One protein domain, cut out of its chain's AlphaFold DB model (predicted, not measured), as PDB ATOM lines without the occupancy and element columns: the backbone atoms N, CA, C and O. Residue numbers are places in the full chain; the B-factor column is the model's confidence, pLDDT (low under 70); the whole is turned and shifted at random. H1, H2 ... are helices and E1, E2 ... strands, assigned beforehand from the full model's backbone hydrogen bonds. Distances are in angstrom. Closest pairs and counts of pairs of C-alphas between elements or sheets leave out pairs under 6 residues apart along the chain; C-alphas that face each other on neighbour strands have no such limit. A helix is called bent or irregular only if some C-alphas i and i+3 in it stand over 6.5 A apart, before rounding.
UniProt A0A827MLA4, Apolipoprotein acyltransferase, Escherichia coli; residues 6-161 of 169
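This is residues 6 to 161 of the 169 residues of the protein "Apolipoprotein acyltransferase" of Escherichia coli (UniProt A0A827MLA4). A strongly twisted sheet of five strands has the long helix H2 and the short helix H1 over one face, while a smaller sheet of three strands, E1 to E3, is partly face to face with it in a sandwich, on the part formed by E4, E5 and E6. The helix H3 packs beside the edge strand E8, on the face opposite to H2, and a long stretch without named elements, residues 34 to 68, joins the two sheets. The printed part has 156 residues with three named helices and eight named strands, in the order E1 E2 E3 E4 E5 H1 E6 H2 E7 E8 H3; the class is mixed, helices and strands, with 75 residues, under half, in named elements. The larger sheet runs E4 E5 E6 E7 E8 and is mixed, and the smaller runs E1 E2 E3 and is antiparallel. The whole is compact, with a radius of gyration of the C-alphas of 15.7 A and spans of 42 by 41 by 33 A.

E1, residues 6 to 11, begins at C-alpha 6 at (66.806, -143.266, -20.764) and is 16.5 A long. E2 is residues 19 to 25, 19.9 A, and E3 is residues 28 to 33, 16.8 A. After the long link come E4, residues 69 to 72, 10.3 A, and E5, residues 75 to 81, 19.9 A. H1 is residues 82 to 86, 8.0 A; it is neither bent nor irregular, but only just: C-alphas 82 and 85 are 6.1 A apart. E6 is residues 96 to 101, 16.0 A. H2, residues 109 to 127, is 27.6 A long and begins at C-alpha 109 at (38.878, -144.137, -35.674); it is irregular, with C-alphas 110 and 113 7.3 A apart. E7 is residues 133 to 137, 12.6 A, and E8 is residues 143 to 145, 6.6 A. H3, residues 153 to 159, is 9.9 A long and ends at C-alpha 159 at (56.129, -148.595, -33.401).

E1, E2 and E3 form a meander, each strand the antiparallel neighbour of the one before, with N 8 and O 22 at 2.9 A and N 23 and O 30 at 2.9 A. This sheet and the larger one make a sandwich, two sheets face to face, their facing parts 9.5 A centre to centre; the closest C-alphas of E2 and E5 are those of Ser 21 and Ile 81, 7.4 A apart. E4 and E5 form a hairpin, with N 70 and O 77 at 3.0 A. E5, H1, E6 and E6, H2, E7 are strand-helix-strand units, two parallel neighbour strands with a helix between, each with a right-handed crossover; N 80 and O 98 are 2.9 A apart, N 99 and O 134 2.8 A. E7 and E8 form a hairpin, with N 135 and O 143 at 2.8 A. H2 is on the larger sheet at a height of 8.6 A, slantwise to the strands at 36 degrees to E7 on the local plane. H1, on the same face, touches residues 119 to 127 of H2, the closest C-alphas being those of Leu 86 and Ala 123, 4.8 A apart. H3 is on the opposite face, over none of the strands, and helices on both faces give three layers; the C-alphas of Ile 143 and Tyr 156, the closest of E8 and H3, are 5.6 A apart. In H3 every O i to N i+4 pair is within hydrogen-bond range, in H2 13 of 15, and in H1 0 of 1 beside 2 of 2 O i to N i+3 pairs.

The two C-alphas farthest apart are those of Ser 54 and Asp 148, 44.4 A. The printed part has no cut. The link from E3 to E4, 35 residues, is long. The mean pLDDT of the printed part is 92.9, and no printed residue is under 70.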
ATOM      1  N   PHE A   6      68.237-143.006 -20.770       93.31
ATOM      2  CA  PHE A   6      66.806-143.266 -20.764       93.31
ATOM      3  C   PHE A   6      66.042-141.953 -20.691       93.31
ATOM      4  O   PHE A   6      66.442-141.027 -19.986       93.31
ATOM      5  N   LEU A   7      64.925-141.893 -21.409       94.19
ATOM      6  CA  LEU A   7      63.962-140.810 -21.320       94.19
ATOM      7  C   LEU A   7      62.621-141.401 -20.898       94.19
ATOM      8  O   LEU A   7      61.977-142.112 -21.665       94.19
ATOM      9  N   PHE A   8      62.211-141.110 -19.671       94.50
ATOM     10  CA  PHE A   8      60.949-141.574 -19.107       94.50
ATOM     11  C   PHE A   8      59.888-140.481 -19.165       94.50
ATOM     12  O   PHE A   8      60.222-139.299 -19.218       94.50
ATOM     13  N   ASN A   9      58.619-140.883 -19.119       92.81
ATOM     14  CA  ASN A   9      57.477-140.000 -18.911       92.81
ATOM     15  C   ASN A   9      56.639-140.564 -17.757       92.81
ATOM     16  O   ASN A   9      56.308-141.750 -17.760       92.81
ATOM     17  N   PHE A  10      56.333-139.733 -16.767       91.81
ATOM     18  CA  PHE A  10      55.604-140.117 -15.567       91.81
ATOM     19  C   PHE A  10      54.456-139.161 -15.279       91.81
ATOM     20  O   PHE A  10      54.573-137.952 -15.465       91.81
ATOM     21  N   PHE A  11      53.402-139.702 -14.683       89.06
ATOM     22  CA  PHE A  11      52.381-138.935 -13.985       89.06
ATOM     23  C   PHE A  11      52.546-139.129 -12.472       89.06
ATOM     24  O   PHE A  11      52.772-140.254 -12.028       89.06
ATOM     25  N   GLY A  12      52.461-138.067 -11.665       82.75
ATOM     26  CA  GLY A  12      52.497-138.206 -10.198       82.75
ATOM     27  C   GLY A  12      53.888-138.418  -9.577       82.75
ATOM     28  O   GLY A  12      53.999-138.668  -8.372       82.75
ATOM     29  N   TYR A  13      54.966-138.337 -10.366       87.94
ATOM     30  CA  TYR A  13      56.337-138.588  -9.903       87.94
ATOM     31  C   TYR A  13      56.699-137.722  -8.689       87.94
ATOM     32  O   TYR A  13      56.467-136.520  -8.706       87.94
ATOM     33  N   LYS A  14      57.259-138.321  -7.626       88.25
ATOM     34  CA  LYS A  14      57.615-137.634  -6.362       88.25
ATOM     35  C   LYS A  14      56.502-136.742  -5.789       88.25
ATOM     36  O   LYS A  14      56.788-135.732  -5.152       88.25
ATOM     37  N   LYS A  15      55.235-137.140  -5.963       89.00
ATOM     38  CA  LYS A  15      54.067-136.345  -5.553       89.00
ATOM     39  C   LYS A  15      53.997-134.989  -6.275       89.00
ATOM     40  O   LYS A  15      53.561-133.999  -5.693       89.00
ATOM     41  N   PHE A  16      54.416-134.938  -7.536       89.81
ATOM     42  CA  PHE A  16      54.138-133.821  -8.431       89.81
ATOM     43  C   PHE A  16      52.806-134.059  -9.131       89.81
ATOM     44  O   PHE A  16      52.629-135.071  -9.802       89.81
ATOM     45  N   ASN A  17      51.872-133.120  -8.996       93.12
ATOM     46  CA  ASN A  17      50.588-133.175  -9.688       93.12
ATOM     47  C   ASN A  17      50.734-132.695 -11.144       93.12
ATOM     48  O   ASN A  17      50.188-131.663 -11.523       93.12
ATOM     49  N   ASN A  18      51.582-133.364 -11.924       94.25
ATOM     50  CA  ASN A  18      51.878-133.002 -13.306       94.25
ATOM     51  C   ASN A  18      52.478-134.200 -14.062       94.25
ATOM     52  O   ASN A  18      52.865-135.209 -13.464       94.25
ATOM     53  N   VAL A  19      52.584-134.055 -15.380       94.25
ATOM     54  CA  VAL A  19      53.363-134.924 -16.259       94.25
ATOM     55  C   VAL A  19      54.833-134.497 -16.211       94.25
ATOM     56  O   VAL A  19      55.141-133.311 -16.355       94.25
ATOM     57  N   ILE A  20      55.734-135.457 -16.012       95.25
ATOM     58  CA  ILE A  20      57.179-135.253 -15.877       95.25
ATOM     59  C   ILE A  20      57.921-136.120 -16.890       95.25
ATOM     60  O   ILE A  20      57.832-137.346 -16.847       95.25
ATOM     61  N   SER A  21      58.741-135.497 -17.725       95.69
ATOM     62  CA  SER A  21      59.801-136.164 -18.471       95.69
ATOM     63  C   SER A  21      61.073-136.236 -17.630       95.69
ATOM     64  O   SER A  21      61.502-135.231 -17.063       95.69
ATOM     65  N   MET A  22      61.706-137.405 -17.563       95.06
ATOM     66  CA  MET A  22      62.978-137.592 -16.862       95.06
ATOM     67  C   MET A  22      64.029-138.155 -17.807       95.06
ATOM     68  O   MET A  22      63.909-139.294 -18.256       95.06
ATOM     69  N   PHE A  23      65.079-137.380 -18.055       95.06
ATOM     70  CA  PHE A  23      66.295-137.881 -18.676       95.06
ATOM     71  C   PHE A  23      67.216-138.455 -17.597       95.06
ATOM     72  O   PHE A  23      67.496-137.782 -16.605       95.06
ATOM     73  N   LEU A  24      67.678-139.686 -17.793       93.94
ATOM     74  CA  LEU A  24      68.588-140.387 -16.893       93.94
ATOM     75  C   LEU A  24      69.773-140.932 -17.690       93.94
ATOM     76  O   LEU A  24      69.588-141.711 -18.627       93.94
ATOM     77  N   HIS A  25      70.986-140.556 -17.301       91.75
ATOM     78  CA  HIS A  25      72.215-141.086 -17.879       91.75
ATOM     79  C   HIS A  25      73.305-141.155 -16.806       91.75
ATOM     80  O   HIS A  25      73.764-140.121 -16.313       91.75
ATOM     81  N   VAL A  26      73.734-142.377 -16.474       87.25
ATOM     82  CA  VAL A  26      74.652-142.648 -15.350       87.25
ATOM     83  C   VAL A  26      74.045-142.086 -14.053       87.25
ATOM     84  O   VAL A  26      72.889-142.387 -13.765       87.25
ATOM     85  N   ASP A  27      74.765-141.233 -13.325       83.00
ATOM     86  CA  ASP A  27      74.321-140.617 -12.069       83.00
ATOM     87  C   ASP A  27      73.643-139.253 -12.278       83.00
ATOM     88  O   ASP A  27      73.221-138.599 -11.323       83.00
ATOM     89  N   ASN A  28      73.512-138.805 -13.532       84.69
ATOM     90  CA  ASN A  28      72.863-137.546 -13.858       84.69
ATOM     91  C   ASN A  28      71.396-137.782 -14.212       84.69
ATOM     92  O   ASN A  28      71.069-138.523 -15.143       84.69
ATOM     93  N   SER A  29      70.514-137.093 -13.489       90.25
ATOM     94  CA  SER A  29      69.095-137.015 -13.819       90.25
ATOM     95  C   SER A  29      68.684-135.574 -14.074       90.25
ATOM     96  O   SER A  29      69.153-134.640 -13.419       90.25
ATOM     97  N   GLN A  30      67.796-135.397 -15.041       93.38
ATOM     98  CA  GLN A  30      67.222-134.111 -15.380       93.38
ATOM     99  C   GLN A  30      65.719-134.263 -15.554       93.38
ATOM    100  O   GLN A  30      65.254-135.196 -16.205       93.38
ATOM    101  N   LEU A  31      64.970-133.334 -14.967       94.31
ATOM    102  CA  LEU A  31      63.517-133.345 -14.979       94.31
ATOM    103  C   LEU A  31      62.980-132.185 -15.812       94.31
ATOM    104  O   LEU A  31      63.459-131.052 -15.712       94.31
ATOM    105  N   HIS A  32      61.940-132.488 -16.577       95.56
ATOM    106  CA  HIS A  32      61.093-131.519 -17.245       95.56
ATOM    107  C   HIS A  32      59.632-131.788 -16.882       95.56
ATOM    108  O   HIS A  32      59.076-132.801 -17.291       95.56
ATOM    109  N   GLN A  33      59.004-130.922 -16.094       95.06
ATOM    110  CA  GLN A  33      57.554-130.898 -15.937       95.06
ATOM    111  C   GLN A  33      56.899-130.211 -17.129       95.06
ATOM    112  O   GLN A  33      57.430-129.232 -17.662       95.06
ATOM    113  N   LYS A  34      55.683-130.645 -17.456       95.12
ATOM    114  CA  LYS A  34      54.852-129.959 -18.440       95.12
ATOM    115  C   LYS A  34      54.508-128.541 -17.963       95.12
ATOM    116  O   LYS A  34      54.001-128.335 -16.861       95.12
ATOM    117  N   THR A  35      54.787-127.560 -18.808       93.31
ATOM    118  CA  THR A  35      54.637-126.114 -18.585       93.31
ATOM    119  C   THR A  35      53.465-125.506 -19.342       93.31
ATOM    120  O   THR A  35      52.919-124.494 -18.901       93.31
ATOM    121  N   ALA A  36      53.035-126.127 -20.441       93.56
ATOM    122  CA  ALA A  36      51.821-125.753 -21.157       93.56
ATOM    123  C   ALA A  36      50.747-126.827 -20.951       93.56
ATOM    124  O   ALA A  36      50.754-127.873 -21.600       93.56
ATOM    125  N   LEU A  37      49.825-126.558 -20.026       94.69
ATOM    126  CA  LEU A  37      48.665-127.411 -19.771       94.69
ATOM    127  C   LEU A  37      47.516-127.061 -20.719       94.69
ATOM    128  O   LEU A  37      47.250-125.877 -20.953       94.69
ATOM    129  N   ILE A  38      46.808-128.075 -21.215       94.38
ATOM    130  CA  ILE A  38      45.629-127.906 -22.072       94.38
ATOM    131  C   ILE A  38      44.485-127.296 -21.237       94.38
ATOM    132  O   ILE A  38      44.035-127.924 -20.271       94.38
ATOM    133  N   PRO A  39      43.989-126.089 -21.577       94.00
ATOM    134  CA  PRO A  39      42.841-125.492 -20.900       94.00
ATOM    135  C   PRO A  39      41.613-126.404 -20.944       94.00
ATOM    136  O   PRO A  39      41.355-127.041 -21.962       94.00
ATOM    137  N   PHE A  40      40.861-126.457 -19.846       93.56
ATOM    138  CA  PHE A  40      39.633-127.248 -19.665       93.56
ATOM    139  C   PHE A  40      39.800-128.776 -19.721       93.56
ATOM    140  O   PHE A  40      38.838-129.497 -19.485       93.56
ATOM    141  N   ILE A  41      41.007-129.278 -19.997       93.38
ATOM    142  CA  ILE A  41      41.311-130.715 -20.078       93.38
ATOM    143  C   ILE A  41      42.333-131.130 -19.019       93.38
ATOM    144  O   ILE A  41      42.167-132.155 -18.369       93.38
ATOM    145  N   GLU A  42      43.402-130.351 -18.857       94.56
ATOM    146  CA  GLU A  42      44.453-130.586 -17.857       94.56
ATOM    147  C   GLU A  42      44.438-129.523 -16.756       94.56
ATOM    148  O   GLU A  42      45.064-129.704 -15.721       94.56
ATOM    149  N   LYS A  43      43.722-128.413 -16.953       94.88
ATOM    150  CA  LYS A  43      43.489-127.371 -15.943       94.88
ATOM    151  C   LYS A  43      42.075-126.809 -16.070       94.88
ATOM    152  O   LYS A  43      41.516-126.812 -17.161       94.88
ATOM    153  N   ARG A  44      41.520-126.269 -14.980       92.69
ATOM    154  CA  ARG A  44      40.119-125.798 -14.909       92.69
ATOM    155  C   ARG A  44      39.750-124.695 -15.899       92.69
ATOM    156  O   ARG A  44      38.584-124.539 -16.236       92.69
ATOM    157  N   GLY A  45      40.722-123.904 -16.340       92.69
ATOM    158  CA  GLY A  45      40.470-122.776 -17.222       92.69
ATOM    159  C   GLY A  45      41.702-122.349 -17.998       92.69
ATOM    160  O   GLY A  45      42.680-123.084 -18.121       92.69
ATOM    161  N   VAL A  46      41.659-121.131 -18.527       90.12
ATOM    162  CA  VAL A  46      42.764-120.571 -19.318       90.12
ATOM    163  C   VAL A  46      43.977-120.259 -18.440       90.12
ATOM    164  O   VAL A  46      45.117-120.486 -18.848       90.12
ATOM    165  N   PHE A  47      43.752-119.801 -17.209       90.44
ATOM    166  CA  PHE A  47      44.816-119.453 -16.268       90.44
ATOM    167  C   PHE A  47      45.234-120.646 -15.410       90.44
ATOM    168  O   PHE A  47      44.443-121.543 -15.125       90.44
ATOM    169  N   ASN A  48      46.504-120.657 -15.007       88.31
ATOM    170  CA  ASN A  48      47.025-121.686 -14.115       88.31
ATOM    171  C   ASN A  48      46.583-121.379 -12.680       88.31
ATOM    172  O   ASN A  48      46.792-120.263 -12.201       88.31
ATOM    173  N   ALA A  49      46.023-122.374 -12.000       89.00
ATOM    174  CA  ALA A  49      45.655-122.308 -10.591       89.00
ATOM    175  C   ALA A  49      46.322-123.469  -9.834       89.00
ATOM    176  O   ALA A  49      46.548-124.520 -10.435       89.00
ATOM    177  N   PRO A  50      46.655-123.303  -8.540       89.88
ATOM    178  CA  PRO A  50      47.158-124.402  -7.730       89.88
ATOM    179  C   PRO A  50      46.121-125.520  -7.600       89.88
ATOM    180  O   PRO A  50      44.985-125.275  -7.202       89.88
ATOM    181  N   GLU A  51      46.536-126.755  -7.867       92.69
ATOM    182  CA  GLU A  51      45.695-127.949  -7.747       92.69
ATOM    183  C   GLU A  51      46.322-128.950  -6.770       92.69
ATOM    184  O   GLU A  51      47.538-129.169  -6.764       92.69
ATOM    185  N   LYS A  52      45.485-129.574  -5.932       90.56
ATOM    186  CA  LYS A  52      45.911-130.630  -4.999       90.56
ATOM    187  C   LYS A  52      46.291-131.895  -5.769       90.56
ATOM    188  O   LYS A  52      45.748-132.146  -6.831       90.56
ATOM    189  N   LEU A  53      47.128-132.751  -5.184       88.94
ATOM    190  CA  LEU A  53      47.534-134.035  -5.784       88.94
ATOM    191  C   LEU A  53      46.387-134.987  -6.125       88.94
ATOM    192  O   LEU A  53      46.532-135.818  -7.008       88.94
ATOM    193  N   SER A  54      45.275-134.888  -5.400       90.50
ATOM    194  CA  SER A  54      44.069-135.680  -5.641       90.50
ATOM    195  C   SER A  54      43.147-135.072  -6.705       90.50
ATOM    196  O   SER A  54      42.062-135.599  -6.926       90.50
ATOM    197  N   SER A  55      43.505-133.919  -7.275       92.31
ATOM    198  CA  SER A  55      42.711-133.254  -8.306       92.31
ATOM    199  C   SER A  55      42.855-133.988  -9.636       92.31
ATOM    200  O   SER A  55      43.915-134.524  -9.948       92.31
ATOM    201  N   GLU A  56      41.797-133.973 -10.442       90.81
ATOM    202  CA  GLU A  56      41.849-134.402 -11.846       90.81
ATOM    203  C   GLU A  56      42.631-133.411 -12.730       90.81
ATOM    204  O   GLU A  56      43.080-133.759 -13.822       90.81
ATOM    205  N   TYR A  57      42.808-132.178 -12.245       95.00
ATOM    206  CA  TYR A  57      43.563-131.120 -12.904       95.00
ATOM    207  C   TYR A  57      44.996-131.054 -12.381       95.00
ATOM    208  O   TYR A  57      45.269-131.329 -11.213       95.00
ATOM    209  N   LEU A  58      45.902-130.621 -13.249       95.00
ATOM    210  CA  LEU A  58      47.335-130.553 -13.006       95.00
ATOM    211  C   LEU A  58      47.764-129.185 -12.493       95.00
ATOM    212  O   LEU A  58      47.129-128.158 -12.733       95.00
ATOM    213  N   ASN A  59      48.909-129.185 -11.821       92.12
ATOM    214  CA  ASN A  59      49.559-128.009 -11.279       92.12
ATOM    215  C   ASN A  59      50.983-127.875 -11.832       92.12
ATOM    216  O   ASN A  59      51.767-128.823 -11.814       92.12
ATOM    217  N   ILE A  60      51.350-126.663 -12.242       92.56
ATOM    218  CA  ILE A  60      52.734-126.334 -12.600       92.56
ATOM    219  C   ILE A  60      53.454-125.887 -11.327       92.56
ATOM    220  O   ILE A  60      53.217-124.786 -10.821       92.56
ATOM    221  N   ASP A  61      54.347-126.727 -10.805       90.56
ATOM    222  CA  ASP A  61      55.101-126.413  -9.594       90.56
ATOM    223  C   ASP A  61      56.332-125.566  -9.931       90.56
ATOM    224  O   ASP A  61      57.344-126.060 -10.429       90.56
ATOM    225  N   LYS A  62      56.276-124.273  -9.613       88.06
ATOM    226  CA  LYS A  62      57.371-123.326  -9.866       88.06
ATOM    227  C   LYS A  62      58.671-123.656  -9.116       88.06
ATOM    228  O   LYS A  62      59.699-123.065  -9.435       88.06
ATOM    229  N   LYS A  63      58.649-124.557  -8.128       87.69
ATOM    230  CA  LYS A  63      59.842-124.979  -7.377       87.69
ATOM    231  C   LYS A  63      60.668-126.033  -8.115       87.69
ATOM    232  O   LYS A  63      61.844-126.207  -7.799       87.69
ATOM    233  N   ILE A  64      60.082-126.740  -9.084       85.94
ATOM    234  CA  ILE A  64      60.813-127.725  -9.884       85.94
ATOM    235  C   ILE A  64      61.764-126.980 -10.820       85.94
ATOM    236  O   ILE A  64      61.338-126.166 -11.643       85.94
ATOM    237  N   LYS A  65      63.062-127.289 -10.724       86.19
ATOM    238  CA  LYS A  65      64.066-126.800 -11.672       86.19
ATOM    239  C   LYS A  65      63.837-127.466 -13.023       86.19
ATOM    240  O   LYS A  65      64.314-128.571 -13.268       86.19
ATOM    241  N   ASN A  66      63.087-126.780 -13.872       88.75
ATOM    242  CA  ASN A  66      62.691-127.306 -15.160       88.75
ATOM    243  C   ASN A  66      63.830-127.205 -16.170       88.75
ATOM    244  O   ASN A  66      64.346-126.111 -16.403       88.75
ATOM    245  N   ASN A  67      64.215-128.322 -16.777       92.25
ATOM    246  CA  ASN A  67      65.154-128.305 -17.888       92.25
ATOM    247  C   ASN A  67      64.734-129.333 -18.933       92.25
ATOM    248  O   ASN A  67      64.763-130.539 -18.689       92.25
ATOM    249  N   ASN A  68      64.394-128.850 -20.121       93.62
ATOM    250  CA  ASN A  68      63.995-129.679 -21.247       93.62
ATOM    251  C   ASN A  68      65.127-129.950 -22.244       93.62
ATOM    252  O   ASN A  68      64.880-130.570 -23.272       93.62
ATOM    253  N   THR A  69      66.358-129.512 -21.965       94.12
ATOM    254  CA  THR A  69      67.509-129.693 -22.861       94.12
ATOM    255  C   THR A  69      68.596-130.543 -22.230       94.12
ATOM    256  O   THR A  69      69.009-130.284 -21.105       94.12
ATOM    257  N   PHE A  70      69.102-131.539 -22.948       93.00
ATOM    258  CA  PHE A  70      70.224-132.356 -22.480       93.00
ATOM    259  C   PHE A  70      71.219-132.613 -23.612       93.00
ATOM    260  O   PHE A  70      70.919-132.392 -24.787       93.00
ATOM    261  N   LYS A  71      72.438-133.038 -23.270       91.94
ATOM    262  CA  LYS A  71      73.475-133.392 -24.246       91.94
ATOM    263  C   LYS A  71      73.917-134.829 -24.035       91.94
ATOM    264  O   LYS A  71      74.134-135.246 -22.900       91.94
ATOM    265  N   LEU A  72      74.070-135.563 -25.127       90.56
ATOM    266  CA  LEU A  72      74.534-136.943 -25.113       90.56
ATOM    267  C   LEU A  72      75.310-137.223 -26.404       90.56
ATOM    268  O   LEU A  72      74.812-136.941 -27.490       90.56
ATOM    269  N   HIS A  73      76.532-137.753 -26.284       86.94
ATOM    270  CA  HIS A  73      77.419-138.058 -27.420       86.94
ATOM    271  C   HIS A  73      77.609-136.894 -28.416       86.94
ATOM    272  O   HIS A  73      77.570-137.087 -29.623       86.94
ATOM    273  N   GLY A  74      77.780-135.664 -27.917       86.31
ATOM    274  CA  GLY A  74      77.976-134.473 -28.761       86.31
ATOM    275  C   GLY A  74      76.701-133.918 -29.408       86.31
ATOM    276  O   GLY A  74      76.725-132.806 -29.927       86.31
ATOM    277  N   LEU A  75      75.574-134.627 -29.310       90.44
ATOM    278  CA  LEU A  75      74.268-134.158 -29.765       90.44
ATOM    279  C   LEU A  75      73.520-133.461 -28.629       90.44
ATOM    280  O   LEU A  75      73.582-133.883 -27.471       90.44
ATOM    281  N   SER A  76      72.789-132.400 -28.965       94.06
ATOM    282  CA  SER A  76      71.862-131.750 -28.041       94.06
ATOM    283  C   SER A  76      70.438-132.197 -28.332       94.06
ATOM    284  O   SER A  76      69.994-132.188 -29.476       94.06
ATOM    285  N   TYR A  77      69.711-132.548 -27.288       95.19
ATOM    286  CA  TYR A  77      68.334-132.989 -27.357       95.19
ATOM    287  C   TYR A  77      67.446-131.983 -26.656       95.19
ATOM    288  O   TYR A  77      67.846-131.404 -25.640       95.19
ATOM    289  N   ARG A  78      66.236-131.814 -27.177       95.81
ATOM    290  CA  ARG A  78      65.205-130.997 -26.552       95.81
ATOM    291  C   ARG A  78      63.907-131.767 -26.436       95.81
ATOM    292  O   ARG A  78      63.498-132.418 -27.391       95.81
ATOM    293  N   ILE A  79      63.289-131.704 -25.267       96.25
ATOM    294  CA  ILE A  79      62.088-132.460 -24.925       96.25
ATOM    295  C   ILE A  79      60.889-131.519 -24.876       96.25
ATOM    296  O   ILE A  79      60.963-130.421 -24.328       96.25
ATOM    297  N   TYR A  80      59.766-131.988 -25.397       96.31
ATOM    298  CA  TYR A  80      58.457-131.387 -25.176       96.31
ATOM    299  C   TYR A  80      57.463-132.469 -24.776       96.31
ATOM    300  O   TYR A  80      57.565-133.619 -25.210       96.31
ATOM    301  N   ILE A  81      56.473-132.102 -23.974       96.75
ATOM    302  CA  ILE A  81      55.400-132.998 -23.560       96.75
ATOM    303  C   ILE A  81      54.125-132.590 -24.292       96.75
ATOM    304  O   ILE A  81      53.505-131.572 -23.976       96.75
ATOM    305  N   CYS A  82      53.696-133.426 -25.239       94.75
ATOM    306  CA  CYS A  82      52.418-133.313 -25.938       94.75
ATOM    307  C   CYS A  82      52.157-131.879 -26.457       94.75
ATOM    308  O   CYS A  82      52.891-131.375 -27.304       94.75
ATOM    309  N   TYR A  83      51.133-131.217 -25.909       93.75
ATOM    310  CA  TYR A  83      50.668-129.870 -26.250       93.75
ATOM    311  C   TYR A  83      51.755-128.785 -26.250       93.75
ATOM    312  O   TYR A  83      51.642-127.820 -26.999       93.75
ATOM    313  N   GLU A  84      52.828-128.942 -25.467       94.88
ATOM    314  CA  GLU A  84      53.936-127.977 -25.442       94.88
ATOM    315  C   GLU A  84      54.597-127.788 -26.806       94.88
ATOM    316  O   GLU A  84      54.978-126.673 -27.152       94.88
ATOM    317  N   ALA A  85      54.706-128.861 -27.592       95.38
ATOM    318  CA  ALA A  85      55.411-128.824 -28.869       95.38
ATOM    319  C   ALA A  85      54.690-127.982 -29.930       95.38
ATOM    320  O   ALA A  85      55.267-127.687 -30.968       95.38
ATOM    321  N   LEU A  86      53.433-127.597 -29.696       94.75
ATOM    322  CA  LEU A  86      52.651-126.811 -30.648       94.75
ATOM    323  C   LEU A  86      52.960-125.312 -30.578       94.75
ATOM    324  O   LEU A  86      52.569-124.577 -31.484       94.75
ATOM    325  N   PHE A  87      53.673-124.852 -29.549       92.38
ATOM    326  CA  PHE A  87      53.991-123.438 -29.364       92.38
ATOM    327  C   PHE A  87      55.364-123.106 -29.950       92.38
ATOM    328  O   PHE A  87      56.357-123.677 -29.500       92.38
ATOM    329  N   PRO A  88      55.443-122.182 -30.926       88.50
ATOM    330  CA  PRO A  88      56.713-121.802 -31.520       88.50
ATOM    331  C   PRO A  88      57.697-121.254 -30.491       88.50
ATOM    332  O   PRO A  88      57.350-120.399 -29.669       88.50
ATOM    333  N   GLU A  89      58.944-121.706 -30.565       82.00
ATOM    334  CA  GLU A  89      60.016-121.109 -29.778       82.00
ATOM    335  C   GLU A  89      60.637-119.911 -30.496       82.00
ATOM    336  O   GLU A  89      60.728-119.858 -31.720       82.00
ATOM    337  N   LYS A  90      61.136-118.947 -29.713       79.75
ATOM    338  CA  LYS A  90      61.874-117.795 -30.256       79.75
ATOM    339  C   LYS A  90      63.181-118.199 -30.944       79.75
ATOM    340  O   LYS A  90      63.656-117.469 -31.805       79.75
ATOM    341  N   TYR A  91      63.770-119.324 -30.539       81.56
ATOM    342  CA  TYR A  91      65.052-119.805 -31.039       81.56
ATOM    343  C   TYR A  91      64.915-121.243 -31.521       81.56
ATOM    344  O   TYR A  91      64.441-122.106 -30.784       81.56
ATOM    345  N   VAL A  92      65.364-121.498 -32.748       75.94
ATOM    346  CA  VAL A  92      65.342-122.836 -33.340       75.94
ATOM    347  C   VAL A  92      66.424-123.699 -32.697       75.94
ATOM    348  O   VAL A  92      67.586-123.305 -32.603       75.94
ATOM    349  N   HIS A  93      66.037-124.891 -32.247       83.38
ATOM    350  CA  HIS A  93      66.966-125.881 -31.711       83.38
ATOM    351  C   HIS A  93      67.725-126.581 -32.848       83.38
ATOM    352  O   HIS A  93      67.107-127.089 -33.776       83.38
ATOM    353  N   ASN A  94      69.056-126.659 -32.746       82.38
ATOM    354  CA  ASN A  94      69.932-127.232 -33.785       82.38
ATOM    355  C   ASN A  94      70.344-128.697 -33.522       82.38
ATOM    356  O   ASN A  94      71.325-129.181 -34.077       82.38
ATOM    357  N   GLY A  95      69.636-129.403 -32.641       92.06
ATOM    358  CA  GLY A  95      69.855-130.825 -32.364       92.06
ATOM    359  C   GLY A  95      68.552-131.611 -32.454       92.06
ATOM    360  O   GLY A  95      67.604-131.143 -33.064       92.06
ATOM    361  N   VAL A  96      68.442-132.786 -31.849       95.62
ATOM    362  CA  VAL A  96      67.232-133.614 -31.996       95.62
ATOM    363  C   VAL A  96      66.115-133.103 -31.091       95.62
ATOM    364  O   VAL A  96      66.331-132.863 -29.901       95.62
ATOM    365  N   VAL A  97      64.908-132.971 -31.630       96.94
ATOM    366  CA  VAL A  97      63.721-132.660 -30.834       96.94
ATOM    367  C   VAL A  97      62.920-133.933 -30.610       96.94
ATOM    368  O   VAL A  97      62.618-134.669 -31.546       96.94
ATOM    369  N   ILE A  98      62.571-134.197 -29.356       97.62
ATOM    370  CA  ILE A  98      61.735-135.321 -28.955       97.62
ATOM    371  C   ILE A  98      60.466-134.759 -28.328       97.62
ATOM    372  O   ILE A  98      60.519-133.968 -27.387       97.62
ATOM    373  N   THR A  99      59.315-135.199 -28.814       97.12
ATOM    374  CA  THR A  99      58.032-134.934 -28.168       97.12
ATOM    375  C   THR A  99      57.487-136.236 -27.604       97.12
ATOM    376  O   THR A  99      57.413-137.232 -28.315       97.12
ATOM    377  N   GLN A 100      57.117-136.245 -26.325       96.75
ATOM    378  CA  GLN A 100      56.440-137.376 -25.690       96.75
ATOM    379  C   GLN A 100      54.950-137.062 -25.603       96.75
ATOM    380  O   GLN A 100      54.549-136.148 -24.876       96.75
ATOM    381  N   SER A 101      54.137-137.797 -26.354       95.25
ATOM    382  CA  SER A 101      52.724-137.481 -26.537       95.25
ATOM    383  C   SER A 101      51.810-138.677 -26.294       95.25
ATOM    384  O   SER A 101      52.193-139.834 -26.454       95.25
ATOM    385  N   ASP A 102      50.559-138.366 -25.969       93.12
ATOM    386  CA  ASP A 102      49.469-139.332 -25.971       93.12
ATOM    387  C   ASP A 102      48.260-138.733 -26.694       93.12
ATOM    388  O   ASP A 102      47.471-137.970 -26.132       93.12
ATOM    389  N   TYR A 103      48.147-139.050 -27.982       92.44
ATOM    390  CA  TYR A 103      47.053-138.575 -28.823       92.44
ATOM    391  C   TYR A 103      45.790-139.436 -28.690       92.44
ATOM    392  O   TYR A 103      44.826-139.174 -29.406       92.44
ATOM    393  N   ILE A 104      45.750-140.457 -27.820       90.94
ATOM    394  CA  ILE A 104      44.624-141.407 -27.770       90.94
ATOM    395  C   ILE A 104      43.272-140.721 -27.538       90.94
ATOM    396  O   ILE A 104      42.256-141.151 -28.076       90.94
ATOM    397  N   ARG A 105      43.267-139.599 -26.808       87.25
ATOM    398  CA  ARG A 105      42.067-138.782 -26.558       87.25
ATOM    399  C   ARG A 105      41.468-138.174 -27.830       87.25
ATOM    400  O   ARG A 105      40.304-137.801 -27.830       87.25
ATOM    401  N   LEU A 106      42.259-138.068 -28.896       90.50
ATOM    402  CA  LEU A 106      41.858-137.553 -30.207       90.50
ATOM    403  C   LEU A 106      41.620-138.684 -31.221       90.50
ATOM    404  O   LEU A 106      41.534-138.431 -32.427       90.50
ATOM    405  N   ASN A 107      41.562-139.937 -30.764       91.19
ATOM    406  CA  ASN A 107      41.308-141.077 -31.630       91.19
ATOM    407  C   ASN A 107      39.858-141.065 -32.126       91.19
ATOM    408  O   ASN A 107      38.924-141.405 -31.407       91.19
ATOM    409  N   ASN A 108      39.694-140.689 -33.391       87.25
ATOM    410  CA  ASN A 108      38.423-140.641 -34.110       87.25
ATOM    411  C   ASN A 108      38.272-141.818 -35.098       87.25
ATOM    412  O   ASN A 108      37.615-141.699 -36.135       87.25
ATOM    413  N   GLY A 109      38.916-142.955 -34.819       91.12
ATOM    414  CA  GLY A 109      38.878-144.137 -35.674       91.12
ATOM    415  C   GLY A 109      39.719-143.958 -36.938       91.12
ATOM    416  O   GLY A 109      40.934-143.783 -36.869       91.12
ATOM    417  N   ARG A 110      39.089-144.016 -38.120       89.50
ATOM    418  CA  ARG A 110      39.808-144.007 -39.414       89.50
ATOM    419  C   ARG A 110      40.657-142.745 -39.630       89.50
ATOM    420  O   ARG A 110      41.665-142.816 -40.327       89.50
ATOM    421  N   GLY A 111      40.283-141.618 -39.023       91.06
ATOM    422  CA  GLY A 111      41.014-140.351 -39.125       91.06
ATOM    423  C   GLY A 111      42.238-140.237 -38.210       91.06
ATOM    424  O   GLY A 111      42.990-139.271 -38.330       91.06
ATOM    425  N   TYR A 112      42.475-141.207 -37.321       93.56
ATOM    426  CA  TYR A 112      43.444-141.044 -36.238       93.56
ATOM    427  C   TYR A 112      44.881-140.872 -36.742       93.56
ATOM    428  O   TYR A 112      45.632-140.046 -36.222       93.56
ATOM    429  N   LYS A 113      45.252-141.582 -37.819       95.06
ATOM    430  CA  LYS A 113      46.554-141.405 -38.484       95.06
ATOM    431  C   LYS A 113      46.752-139.957 -38.939       95.06
ATOM    432  O   LYS A 113      47.815-139.393 -38.708       95.06
ATOM    433  N   THR A 114      45.741-139.356 -39.559       95.88
ATOM    434  CA  THR A 114      45.801-137.966 -40.026       95.88
ATOM    435  C   THR A 114      45.959-137.005 -38.854       95.88
ATOM    436  O   THR A 114      46.783-136.098 -38.920       95.88
ATOM    437  N   THR A 115      45.248-137.238 -37.748       94.75
ATOM    438  CA  THR A 115      45.402-136.448 -36.518       94.75
ATOM    439  C   THR A 115      46.833-136.508 -35.975       94.75
ATOM    440  O   THR A 115      47.411-135.464 -35.668       94.75
ATOM    441  N   LEU A 116      47.431-137.704 -35.901       95.44
ATOM    442  CA  LEU A 116      48.822-137.892 -35.469       95.44
ATOM    443  C   LEU A 116      49.810-137.145 -36.369       95.44
ATOM    444  O   LEU A 116      50.707-136.460 -35.873       95.44
ATOM    445  N   VAL A 117      49.643-137.268 -37.688       97.06
ATOM    446  CA  VAL A 117      50.512-136.623 -38.680       97.06
ATOM    447  C   VAL A 117      50.398-135.107 -38.587       97.06
ATOM    448  O   VAL A 117      51.419-134.442 -38.464       97.06
ATOM    449  N   ASN A 118      49.182-134.560 -38.566       96.69
ATOM    450  CA  ASN A 118      48.965-133.114 -38.510       96.69
ATOM    451  C   ASN A 118      49.479-132.512 -37.199       96.69
ATOM    452  O   ASN A 118      50.153-131.485 -37.220       96.69
ATOM    453  N   GLY A 119      49.225-133.165 -36.062       96.00
ATOM    454  CA  GLY A 119      49.774-132.724 -34.778       96.00
ATOM    455  C   GLY A 119      51.304-132.753 -34.760       96.00
ATOM    456  O   GLY A 119      51.940-131.815 -34.283       96.00
ATOM    457  N   SER A 120      51.905-133.788 -35.352       97.75
ATOM    458  CA  SER A 120      53.364-133.899 -35.479       97.75
ATOM    459  C   SER A 120      53.952-132.882 -36.457       97.75
ATOM    460  O   SER A 120      55.040-132.375 -36.209       97.75
ATOM    461  N   LEU A 121      53.243-132.549 -37.538       97.88
ATOM    462  CA  LEU A 121      53.646-131.525 -38.502       97.88
ATOM    463  C   LEU A 121      53.641-130.132 -37.863       97.88
ATOM    464  O   LEU A 121      54.598-129.378 -38.020       97.88
ATOM    465  N   LEU A 122      52.594-129.808 -37.098       97.12
ATOM    466  CA  LEU A 122      52.530-128.557 -36.340       97.12
ATOM    467  C   LEU A 122      53.659-128.483 -35.307       97.12
ATOM    468  O   LEU A 122      54.323-127.457 -35.209       97.12
ATOM    469  N   ALA A 123      53.941-129.581 -34.602       96.88
ATOM    470  CA  ALA A 123      55.089-129.651 -33.702       96.88
ATOM    471  C   ALA A 123      56.425-129.462 -34.444       96.88
ATOM    472  O   ALA A 123      57.280-128.690 -34.009       96.88
ATOM    473  N   LYS A 124      56.601-130.117 -35.597       96.94
ATOM    474  CA  LYS A 124      57.798-129.989 -36.440       96.94
ATOM    475  C   LYS A 124      58.021-128.532 -36.826       96.94
ATOM    476  O   LYS A 124      59.125-128.029 -36.649       96.94
ATOM    477  N   PHE A 125      56.973-127.848 -37.272       95.62
ATOM    478  CA  PHE A 125      57.023-126.430 -37.604       95.62
ATOM    479  C   PHE A 125      57.356-125.544 -36.398       95.62
ATOM    480  O   PHE A 125      58.249-124.704 -36.487       95.62
ATOM    481  N   SER A 126      56.679-125.749 -35.270       95.31
ATOM    482  CA  SER A 126      56.807-124.885 -34.096       95.31
ATOM    483  C   SER A 126      58.162-125.014 -33.394       95.31
ATOM    484  O   SER A 126      58.744-124.006 -32.993       95.31
ATOM    485  N   VAL A 127      58.677-126.237 -33.228       95.19
ATOM    486  CA  VAL A 127      59.828-126.478 -32.340       95.19
ATOM    487  C   VAL A 127      61.029-127.150 -33.003       95.19
ATOM    488  O   VAL A 127      62.100-127.190 -32.398       95.19
ATOM    489  N   ALA A 128      60.888-127.663 -34.229       95.44
ATOM    490  CA  ALA A 128      61.945-128.398 -34.924       95.44
ATOM    491  C   ALA A 128      62.061-128.090 -36.439       95.44
ATOM    492  O   ALA A 128      62.345-129.012 -37.211       95.44
ATOM    493  N   PRO A 129      61.874-126.840 -36.918       94.38
ATOM    494  CA  PRO A 129      61.715-126.578 -38.354       94.38
ATOM    495  C   PRO A 129      62.927-127.018 -39.191       94.38
ATOM    496  O   PRO A 129      62.760-127.498 -40.307       94.38
ATOM    497  N   ASN A 130      64.133-126.946 -38.618       92.94
ATOM    498  CA  ASN A 130      65.394-127.256 -39.302       92.94
ATOM    499  C   ASN A 130      66.091-128.517 -38.767       92.94
ATOM    500  O   ASN A 130      67.277-128.720 -39.017       92.94
ATOM    501  N   THR A 131      65.394-129.348 -37.990       94.31
ATOM    502  CA  THR A 131      66.009-130.516 -37.348       94.31
ATOM    503  C   THR A 131      65.041-131.678 -37.172       94.31
ATOM    504  O   THR A 131      63.828-131.507 -37.268       94.31
ATOM    505  N   LYS A 132      65.552-132.873 -36.890       96.56
ATOM    506  CA  LYS A 132      64.754-134.080 -36.701       96.56
ATOM    507  C   LYS A 132      63.787-133.925 -35.526       96.56
ATOM    508  O   LYS A 132      64.191-133.539 -34.427       96.56
ATOM    509  N   LEU A 133      62.525-134.282 -35.761       97.81
ATOM    510  CA  LEU A 133      61.504-134.424 -34.726       97.81
ATOM    511  C   LEU A 133      61.176-135.903 -34.544       97.81
ATOM    512  O   LEU A 133      60.835-136.579 -35.510       97.81
ATOM    513  N   ILE A 134      61.190-136.378 -33.302       98.06
ATOM    514  CA  ILE A 134      60.704-137.703 -32.910       98.06
ATOM    515  C   ILE A 134      59.500-137.502 -31.987       98.06
ATOM    516  O   ILE A 134      59.663-137.199 -30.806       98.06
ATOM    517  N   ASN A 135      58.284-137.662 -32.509       97.81
ATOM    518  CA  ASN A 135      57.054-137.578 -31.723       97.81
ATOM    519  C   ASN A 135      56.614-138.976 -31.270       97.81
ATOM    520  O   ASN A 135      55.885-139.680 -31.977       97.81
ATOM    521  N   VAL A 136      57.092-139.373 -30.094       96.56
ATOM    522  CA  VAL A 136      56.830-140.669 -29.463       96.56
ATOM    523  C   VAL A 136      55.390-140.722 -28.961       96.56
ATOM    524  O   VAL A 136      54.952-139.828 -28.235       96.56
ATOM    525  N   GLN A 137      54.677-141.791 -29.317       94.50
ATOM    526  CA  GLN A 137      53.297-142.036 -28.895       94.50
ATOM    527  C   GLN A 137      53.215-143.145 -27.847       94.50
ATOM    528  O   GLN A 137      53.907-144.156 -27.955       94.50
ATOM    529  N   ASN A 138      52.314-142.982 -26.876       89.31
ATOM    530  CA  ASN A 138      52.108-143.957 -25.801       89.31
ATOM    531  C   ASN A 138      51.574-145.319 -26.302       89.31
ATOM    532  O   ASN A 138      51.977-146.365 -25.807       89.31
ATOM    533  N   TYR A 139      50.710-145.313 -27.322       88.25
ATOM    534  CA  TYR A 139      50.066-146.515 -27.881       88.25
ATOM    535  C   TYR A 139      50.574-146.871 -29.289       88.25
ATOM    536  O   TYR A 139      49.858-147.475 -30.090       88.25
ATOM    537  N   GLY A 140      51.809-146.476 -29.604       90.62
ATOM    538  CA  GLY A 140      52.418-146.689 -30.915       90.62
ATOM    539  C   GLY A 140      51.971-145.689 -31.985       90.62
ATOM    540  O   GLY A 140      51.152-144.801 -31.747       90.62
ATOM    541  N   GLY A 141      52.551-145.803 -33.182       94.62
ATOM    542  CA  GLY A 141      52.366-144.809 -34.244       94.62
ATOM    543  C   GLY A 141      53.235-143.565 -34.053       94.62
ATOM    544  O   GLY A 141      52.815-142.461 -34.393       94.62
ATOM    545  N   THR A 142      54.437-143.748 -33.504       96.94
ATOM    546  CA  THR A 142      55.479-142.720 -33.406       96.94
ATOM    547  C   THR A 142      55.740-142.112 -34.780       96.94
ATOM    548  O   THR A 142      55.977-142.837 -35.746       96.94
ATOM    549  N   ILE A 143      55.704-140.782 -34.867       98.06
ATOM    550  CA  ILE A 143      55.984-140.042 -36.100       98.06
ATOM    551  C   ILE A 143      57.385-139.456 -35.995       98.06
ATOM    552  O   ILE A 143      57.683-138.723 -35.050       98.06
ATOM    553  N   VAL A 144      58.236-139.762 -36.970       98.31
ATOM    554  CA  VAL A 144      59.566-139.162 -37.094       98.31
ATOM    555  C   VAL A 144      59.593-138.318 -38.354       98.31
ATOM    556  O   VAL A 144      59.344-138.841 -39.435       98.31
ATOM    557  N   PHE A 145      59.889-137.030 -38.203       98.12
ATOM    558  CA  PHE A 145      60.180-136.135 -39.317       98.12
ATOM    559  C   PHE A 145      61.684-135.922 -39.417       98.12
ATOM    560  O   PHE A 145      62.314-135.488 -38.448       98.12
ATOM    561  N   ASN A 146      62.236-136.163 -40.599       96.06
ATOM    562  CA  ASN A 146      63.626-135.870 -40.919       96.06
ATOM    563  C   ASN A 146      63.842-134.362 -41.152       96.06
ATOM    564  O   ASN A 146      62.930-133.535 -41.012       96.06
ATOM    565  N   ASN A 147      65.086-133.973 -41.435       93.69
ATOM    566  CA  ASN A 147      65.450-132.566 -41.645       93.69
ATOM    567  C   ASN A 147      64.804-131.986 -42.914       93.69
ATOM    568  O   ASN A 147      64.466-130.807 -42.936       93.69
ATOM    569  N   ASP A 148      64.581-132.829 -43.917       95.31
ATOM    570  CA  ASP A 148      63.923-132.556 -45.202       95.31
ATOM    571  C   ASP A 148      62.385-132.597 -45.142       95.31
ATOM    572  O   ASP A 148      61.732-132.467 -46.170       95.31
ATOM    573  N   TRP A 149      61.805-132.732 -43.943       96.88
ATOM    574  CA  TRP A 149      60.359-132.814 -43.705       96.88
ATOM    575  C   TRP A 149      59.688-134.097 -44.203       96.88
ATOM    576  O   TRP A 149      58.458-134.202 -44.151       96.88
ATOM    577  N   GLU A 150      60.460-135.113 -44.584       97.69
ATOM    578  CA  GLU A 150      59.906-136.431 -44.868       97.69
ATOM    579  C   GLU A 150      59.593-137.201 -43.580       97.69
ATOM    580  O   GLU A 150      60.290-137.083 -42.564       97.69
ATOM    581  N   ILE A 151      58.521-137.997 -43.623       98.25
ATOM    582  CA  ILE A 151      58.116-138.875 -42.522       98.25
ATOM    583  C   ILE A 151      58.755-140.247 -42.712       98.25
ATOM    584  O   ILE A 151      58.559-140.885 -43.747       98.25
ATOM    585  N   ASP A 152      59.411-140.756 -41.670       97.69
ATOM    586  CA  ASP A 152      59.826-142.156 -41.620       97.69
ATOM    587  C   ASP A 152      58.614-143.062 -41.333       97.69
ATOM    588  O   ASP A 152      58.195-143.288 -40.188       97.69
ATOM    589  N   TRP A 153      58.011-143.571 -42.407       97.50
ATOM    590  CA  TRP A 153      56.857-144.462 -42.319       97.50
ATOM    591  C   TRP A 153      57.200-145.862 -41.808       97.50
ATOM    592  O   TRP A 153      56.299-146.563 -41.334       97.50
ATOM    593  N   ASP A 154      58.464-146.279 -41.883       97.00
ATOM    594  CA  ASP A 154      58.887-147.576 -41.363       97.00
ATOM    595  C   ASP A 154      58.847-147.553 -39.830       97.00
ATOM    596  O   ASP A 154      58.213-148.415 -39.213       97.00
ATOM    597  N   ILE A 155      59.364-146.487 -39.205       97.19
ATOM    598  CA  ILE A 155      59.245-146.267 -37.752       97.19
ATOM    599  C   ILE A 155      57.783-146.154 -37.310       97.19
ATOM    600  O   ILE A 155      57.388-146.756 -36.302       97.19
ATOM    601  N   TYR A 156      56.945-145.445 -38.070       97.12
ATOM    602  CA  TYR A 156      55.511-145.382 -37.780       97.12
ATOM    603  C   TYR A 156      54.874-146.777 -37.751       97.12
ATOM    604  O   TYR A 156      54.147-147.114 -36.815       97.12
ATOM    605  N   ASN A 157      55.151-147.611 -38.755       96.44
ATOM    606  CA  ASN A 157      54.558-148.942 -38.843       96.44
ATOM    607  C   ASN A 157      55.117-149.913 -37.796       96.44
ATOM    608  O   ASN A 157      54.331-150.672 -37.220       96.44
ATOM    609  N   LYS A 158      56.428-149.864 -37.522       96.94
ATOM    610  CA  LYS A 158      57.092-150.674 -36.488       96.94
ATOM    611  C   LYS A 158      56.595-150.327 -35.094       96.94
ATOM    612  O   LYS A 158      56.151-151.213 -34.374       96.94
ATOM    613  N   SER A 159      56.544-149.044 -34.742       95.81
ATOM    614  CA  SER A 159      56.129-148.595 -33.401       95.81
ATOM    615  C   SER A 159      54.689-148.960 -33.020       95.81
ATOM    616  O   SER A 159      54.338-148.912 -31.848       95.81
ATOM    617  N   LYS A 160      53.834-149.326 -33.982       94.62
ATOM    618  CA  LYS A 160      52.482-149.851 -33.711       94.62
ATOM    619  C   LYS A 160      52.464-151.320 -33.286       94.62
ATOM    620  O   LYS A 160      51.436-151.791 -32.810       94.62
ATOM    621  N   LYS A 161      53.532-152.064 -33.570       95.38
ATOM    622  CA  LYS A 161      53.607-153.523 -33.399       95.38
ATOM    623  C   LYS A 161      54.709-153.935 -32.426       95.38
ATOM    624  O   LYS A 161      54.594-154.964 -31.772       95.38
TER     625      LYS A 161